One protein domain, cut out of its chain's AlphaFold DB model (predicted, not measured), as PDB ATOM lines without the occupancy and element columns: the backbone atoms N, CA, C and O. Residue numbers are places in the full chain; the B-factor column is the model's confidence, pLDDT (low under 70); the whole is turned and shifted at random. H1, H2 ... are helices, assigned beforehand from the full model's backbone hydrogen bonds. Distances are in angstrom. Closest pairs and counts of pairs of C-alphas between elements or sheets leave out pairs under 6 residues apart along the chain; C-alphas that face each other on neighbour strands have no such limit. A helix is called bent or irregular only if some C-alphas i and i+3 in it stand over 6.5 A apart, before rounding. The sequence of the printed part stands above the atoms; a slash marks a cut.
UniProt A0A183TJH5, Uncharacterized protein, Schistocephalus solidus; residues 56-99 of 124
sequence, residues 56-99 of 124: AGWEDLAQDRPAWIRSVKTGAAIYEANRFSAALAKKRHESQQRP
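Overview. This is residues 56 to 99 of the 124 residues of an uncharacterized protein of Schistocephalus solidus (UniProt A0A183TJH5). The model is a hook: a short helix, H1, turns through a tight corner into one long helix, H2, which makes nearly the whole length. H1 and the two residues before it are folded back beside the first end of H2, while residues 72 to 99 stick out from this corner as a long free arm. The printed part has 44 residues with two named helices, H1 then H2, and no named strand, and its class is all helix. It is extended, with a radius of gyration of the C-alphas of 17.3 A, a rod spanning 56 by 18 by 6 A.

Arrangement. H1, residues 58 to 63, and H2, residues 65 to 96, only just touch, with 3 pairs of C-alphas within 8 A, and they touch only at the corner by their link. The closest C-alphas are those of Leu 61 and Trp 68, 5.5 A apart. H2 touches H1 with residues 67 to 68 alone. The two run opposite ways at a steep tilt of 39 degrees. Their centres are 23.5 A apart. In H1 and H2 every O i to N i+4 pair is within hydrogen-bond range.

Along the chain. H1 begins at C-alpha 58 (-44.703, 61.521, 23.682) and measures 8.6 A from first to last C-alpha. H2, 32 residues, begins at C-alpha 65 (-34.247, 60.294, 24.686) and ends at C-alpha 96 (-57.411, 35.858, -7.522), a length of 46.6 A. Neither helix is bent.

Size, cuts and confidence. The two C-alphas farthest apart are those of Gln 63 and Pro 99, at 56.2 A. The printed part has no cut, and the link from H1 to H2, 1 residue, is tight. Residues 62 to 67, of which 65 to 67 belong to H2, also stand free. The mean pLDDT of the printed part is 83.0, and residues 56 to 59, 61 to 62 and 98 to 99 are under 70.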
ATOM      1  N   ALA A  56     -50.421  60.556  23.857       65.38
ATOM      2  CA  ALA A  56     -50.634  61.276  25.116       65.38
ATOM      3  C   ALA A  56     -49.358  61.388  25.976       65.38
ATOM      4  O   ALA A  56     -49.284  62.272  26.818       65.38
ATOM      5  N   GLY A  57     -48.346  60.542  25.733       68.31
ATOM      6  CA  GLY A  57     -47.106  60.479  26.524       68.31
ATOM      7  C   GLY A  57     -45.824  60.778  25.741       68.31
ATOM      8  O   GLY A  57     -44.739  60.521  26.239       68.31
ATOM      9  N   TRP A  58     -45.903  61.279  24.503       69.75
ATOM     10  CA  TRP A  58     -44.703  61.521  23.682       69.75
ATOM     11  C   TRP A  58     -43.836  62.678  24.196       69.75
ATOM     12  O   TRP A  58     -42.643  62.687  23.924       69.75
ATOM     13  N   GLU A  59     -44.417  63.640  24.916       68.81
ATOM     14  CA  GLU A  59     -43.671  64.748  25.526       68.81
ATOM     15  C   GLU A  59     -42.853  64.246  26.728       68.81
ATOM     16  O   GLU A  59     -41.701  64.634  26.877       68.81
ATOM     17  N   ASP A  60     -43.398  63.282  27.478       70.19
ATOM     18  CA  ASP A  60     -42.729  62.544  28.560       70.19
ATOM     19  C   ASP A  60     -41.655  61.579  28.010       70.19
ATOM     20  O   ASP A  60     -40.502  61.585  28.436       70.19
ATOM     21  N   LEU A  61     -41.974  60.844  26.937       65.12
ATOM     22  CA  LEU A  61     -41.015  59.988  26.228       65.12
ATOM     23  C   LEU A  61     -39.897  60.780  25.534       65.12
ATOM     24  O   LEU A  61     -38.809  60.249  25.371       65.12
ATOM     25  N   ALA A  62     -40.134  62.020  25.095       64.88
ATOM     26  CA  ALA A  62     -39.105  62.847  24.462       64.88
ATOM     27  C   ALA A  62     -38.077  63.385  25.471       64.88
ATOM     28  O   ALA A  62     -36.941  63.659  25.074       64.88
ATOM     29  N   GLN A  63     -38.453  63.508  26.752       73.12
ATOM     30  CA  GLN A  63     -37.511  63.789  27.842       73.12
ATOM     31  C   GLN A  63     -36.571  62.590  28.069       73.12
ATOM     32  O   GLN A  63     -35.367  62.778  28.237       73.12
ATOM     33  N   ASP A  64     -37.078  61.352  27.960       82.44
ATOM     34  CA  ASP A  64     -36.270  60.121  27.941       82.44
ATOM     35  C   ASP A  64     -35.830  59.751  26.510       82.44
ATOM     36  O   ASP A  64     -36.363  58.870  25.824       82.44
ATOM     37  N   ARG A  65     -34.792  60.448  26.042       80.38
ATOM     38  CA  ARG A  65     -34.247  60.294  24.686       80.38
ATOM     39  C   ARG A  65     -33.877  58.839  24.311       80.38
ATOM     40  O   ARG A  65     -34.165  58.447  23.174       80.38
ATOM     41  N   PRO A  66     -33.277  58.010  25.189       85.06
ATOM     42  CA  PRO A  66     -33.091  56.579  24.931       85.06
ATOM     43  C   PRO A  66     -34.392  55.779  24.750       85.06
ATOM     44  O   PRO A  66     -34.462  54.939  23.846       85.06
ATOM     45  N   ALA A  67     -35.417  56.010  25.577       82.81
ATOM     46  CA  ALA A  67     -36.714  55.343  25.433       82.81
ATOM     47  C   ALA A  67     -37.422  55.737  24.133       82.81
ATOM     48  O   ALA A  67     -37.939  54.866  23.425       82.81
ATOM     49  N   TRP A  68     -37.346  57.016  23.757       84.88
ATOM     50  CA  TRP A  68     -37.854  57.509  22.480       84.88
ATOM     51  C   TRP A  68     -37.247  56.768  21.282       84.88
ATOM     52  O   TRP A  68     -37.975  56.274  20.419       84.88
ATOM     53  N   ILE A  69     -35.916  56.629  21.236       87.94
ATOM     54  CA  ILE A  69     -35.228  55.954  20.123       87.94
ATOM     55  C   ILE A  69     -35.674  54.493  20.000       87.94
ATOM     56  O   ILE A  69     -35.922  54.022  18.887       87.94
ATOM     57  N   ARG A  70     -35.793  53.775  21.125       87.56
ATOM     58  CA  ARG A  70     -36.284  52.388  21.135       87.56
ATOM     59  C   ARG A  70     -37.707  52.308  20.588       87.56
ATOM     60  O   ARG A  70     -37.955  51.531  19.670       87.56
ATOM     61  N   SER A  71     -38.605  53.163  21.075       84.00
ATOM     62  CA  SER A  71     -40.003  53.187  20.637       84.00
ATOM     63  C   SER A  71     -40.145  53.482  19.141       84.00
ATOM     64  O   SER A  71     -40.938  52.829  18.465       84.00
ATOM     65  N   VAL A  72     -39.367  54.428  18.606       85.25
ATOM     66  CA  VAL A  72     -39.393  54.771  17.175       85.25
ATOM     67  C   VAL A  72     -38.880  53.619  16.313       85.25
ATOM     68  O   VAL A  72     -39.506  53.300  15.304       85.25
ATOM     69  N   LYS A  73     -37.783  52.962  16.708       90.06
ATOM     70  CA  LYS A  73     -37.240  51.803  15.977       90.06
ATOM     71  C   LYS A  73     -38.234  50.645  15.933       90.06
ATOM     72  O   LYS A  73     -38.468  50.086  14.863       90.06
ATOM     73  N   THR A  74     -38.845  50.322  17.071       91.31
ATOM     74  CA  THR A  74     -39.855  49.261  17.158       91.31
ATOM     75  C   THR A  74     -41.084  49.596  16.317       91.31
ATOM     76  O   THR A  74     -41.504  48.778  15.501       91.31
ATOM     77  N   GLY A  75     -41.614  50.816  16.441       90.06
ATOM     78  CA  GLY A  75     -42.746  51.264  15.632       90.06
ATOM     79  C   GLY A  75     -42.450  51.204  14.130       90.06
ATOM     80  O   GLY A  75     -43.290  50.754  13.354       90.06
ATOM     81  N   ALA A  76     -41.242  51.600  13.712       89.12
ATOM     82  CA  ALA A  76     -40.839  51.590  12.305       89.12
ATOM     83  C   ALA A  76     -40.762  50.169  11.732       89.12
ATOM     84  O   ALA A  76     -41.249  49.931  10.627       89.12
ATOM     85  N   ALA A  77     -40.220  49.213  12.494       91.75
ATOM     86  CA  ALA A  77     -40.177  47.811  12.087       91.75
ATOM     87  C   ALA A  77     -41.588  47.225  11.896       91.75
ATOM     88  O   ALA A  77     -41.855  46.565  10.892       91.75
ATOM     89  N   ILE A  78     -42.510  47.529  12.817       91.50
ATOM     90  CA  ILE A  78     -43.916  47.107  12.726       91.50
ATOM     91  C   ILE A  78     -44.583  47.715  11.485       91.50
ATOM     92  O   ILE A  78     -45.281  47.024  10.742       91.50
ATOM     93  N   TYR A  79     -44.357  49.004  11.233       88.38
ATOM     94  CA  TYR A  79     -44.932  49.695  10.083       88.38
ATOM     95  C   TYR A  79     -44.457  49.116   8.746       88.38
ATOM     96  O   TYR A  79     -45.281  48.861   7.865       88.38
ATOM     97  N   GLU A  80     -43.157  48.866   8.591       91.19
ATOM     98  CA  GLU A  80     -42.612  48.270   7.366       91.19
ATOM     99  C   GLU A  80     -43.129  46.836   7.153       91.19
ATOM    100  O   GLU A  80     -43.533  46.487   6.041       91.19
ATOM    101  N   ALA A  81     -43.240  46.034   8.219       93.06
ATOM    102  CA  ALA A  81     -43.832  44.695   8.151       93.06
ATOM    103  C   ALA A  81     -45.308  44.733   7.715       93.06
ATOM    104  O   ALA A  81     -45.731  43.966   6.841       93.06
ATOM    105  N   ASN A  82     -46.091  45.667   8.264       91.88
ATOM    106  CA  ASN A  82     -47.488  45.862   7.879       91.88
ATOM    107  C   ASN A  82     -47.623  46.328   6.428       91.88
ATOM    108  O   ASN A  82     -48.509  45.869   5.707       91.88
ATOM    109  N   ARG A  83     -46.737  47.213   5.970       88.12
ATOM    110  CA  ARG A  83     -46.733  47.722   4.596       88.12
ATOM    111  C   ARG A  83     -46.381  46.633   3.582       88.12
ATOM    112  O   ARG A  83     -47.033  46.548   2.541       88.12
ATOM    113  N   PHE A  84     -45.406  45.779   3.888       91.75
ATOM    114  CA  PHE A  84     -45.086  44.610   3.068       91.75
ATOM    115  C   PHE A  84     -46.259  43.621   3.020       91.75
ATOM    116  O   PHE A  84     -46.677  43.192   1.942       91.75
ATOM    117  N   SER A  85     -46.854  43.329   4.179       90.69
ATOM    118  CA  SER A  85     -48.005  42.428   4.293       90.69
ATOM    119  C   SER A  85     -49.220  42.940   3.510       90.69
ATOM    120  O   SER A  85     -49.846  42.181   2.770       90.69
ATOM    121  N   ALA A  86     -49.520  44.240   3.592       92.75
ATOM    122  CA  ALA A  86     -50.604  44.872   2.843       92.75
ATOM    123  C   ALA A  86     -50.366  44.839   1.324       92.75
ATOM    124  O   ALA A  86     -51.295  44.584   0.555       92.75
ATOM    125  N   ALA A  87     -49.124  45.047   0.875       92.69
ATOM    126  CA  ALA A  87     -48.768  44.931  -0.538       92.69
ATOM    127  C   ALA A  87     -48.941  43.491  -1.053       92.69
ATOM    128  O   ALA A  87     -49.485  43.284  -2.142       92.69
ATOM    129  N   LEU A  88     -48.544  42.492  -0.258       92.50
ATOM    130  CA  LEU A  88     -48.735  41.081  -0.595       92.50
ATOM    131  C   LEU A  88     -50.221  40.702  -0.647       92.50
ATOM    132  O   LEU A  88     -50.643  40.012  -1.576       92.50
ATOM    133  N   ALA A  89     -51.022  41.184   0.306       90.44
ATOM    134  CA  ALA A  89     -52.467  40.978   0.329       90.44
ATOM    135  C   ALA A  89     -53.142  41.569  -0.918       90.44
ATOM    136  O   ALA A  89     -53.934  40.891  -1.572       90.44
ATOM    137  N   LYS A  90     -52.757  42.791  -1.308       93.31
ATOM    138  CA  LYS A  90     -53.256  43.435  -2.527       93.31
ATOM    139  C   LYS A  90     -52.901  42.631  -3.782       93.31
ATOM    140  O   LYS A  90     -53.781  42.354  -4.590       93.31
ATOM    141  N   LYS A  91     -51.646  42.188  -3.914       90.12
ATOM    142  CA  LYS A  91     -51.195  41.375  -5.057       90.12
ATOM    143  C   LYS A  91     -51.945  40.040  -5.153       90.12
ATOM    144  O   LYS A  91     -52.318  39.628  -6.248       90.12
ATOM    145  N   ARG A  92     -52.190  39.369  -4.019       82.75
ATOM    146  CA  ARG A  92     -52.981  38.126  -3.964       82.75
ATOM    147  C   ARG A  92     -54.423  38.362  -4.407       82.75
ATOM    148  O   ARG A  92     -54.911  37.634  -5.265       82.75
ATOM    149  N   HIS A  93     -55.056  39.412  -3.893       84.88
ATOM    150  CA  HIS A  93     -56.416  39.797  -4.262       84.88
ATOM    151  C   HIS A  93     -56.550  40.136  -5.756       84.88
ATOM    152  O   HIS A  93     -57.511  39.731  -6.403       84.88
ATOM    153  N   GLU A  94     -55.570  40.832  -6.338       85.62
ATOM    154  CA  GLU A  94     -55.529  41.100  -7.782       85.62
ATOM    155  C   GLU A  94     -55.329  39.816  -8.599       85.62
ATOM    156  O   GLU A  94     -55.990  39.630  -9.614       85.62
ATOM    157  N   SER A  95     -54.462  38.901  -8.152       79.12
ATOM    158  CA  SER A  95     -54.245  37.625  -8.847       79.12
ATOM    159  C   SER A  95     -55.454  36.688  -8.795       79.12
ATOM    160  O   SER A  95     -55.719  36.006  -9.777       79.12
ATOM    161  N   GLN A  96     -56.206  36.680  -7.690       76.19
ATOM    162  CA  GLN A  96     -57.411  35.858  -7.522       76.19
ATOM    163  C   GLN A  96     -58.603  36.385  -8.328       76.19
ATOM    164  O   GLN A  96     -59.465  35.609  -8.718       76.19
ATOM    165  N   GLN A  97     -58.643  37.690  -8.603       73.69
ATOM    166  CA  GLN A  97     -59.668  38.301  -9.451       73.69
ATOM    167  C   GLN A  97     -59.350  38.236 -10.948       73.69
ATOM    168  O   GLN A  97     -60.174  38.657 -11.757       73.69
ATOM    169  N   ARG A  98     -58.176  37.728 -11.351       69.81
ATOM    170  CA  ARG A  98     -57.898  37.477 -12.768       69.81
ATOM    171  C   ARG A  98     -58.771  36.312 -13.246       69.81
ATOM    172  O   ARG A  98     -58.618  35.215 -12.710       69.81
ATOM    173  N   PRO A  99     -59.637  36.499 -14.259       63.66
ATOM    174  CA  PRO A  99     -60.316  35.379 -14.899       63.66
ATOM    175  C   PRO A  99     -59.260  34.406 -15.438       63.66
ATOM    176  O   PRO A  99     -58.279  34.840 -16.050       63.66
TER     177      PRO A  99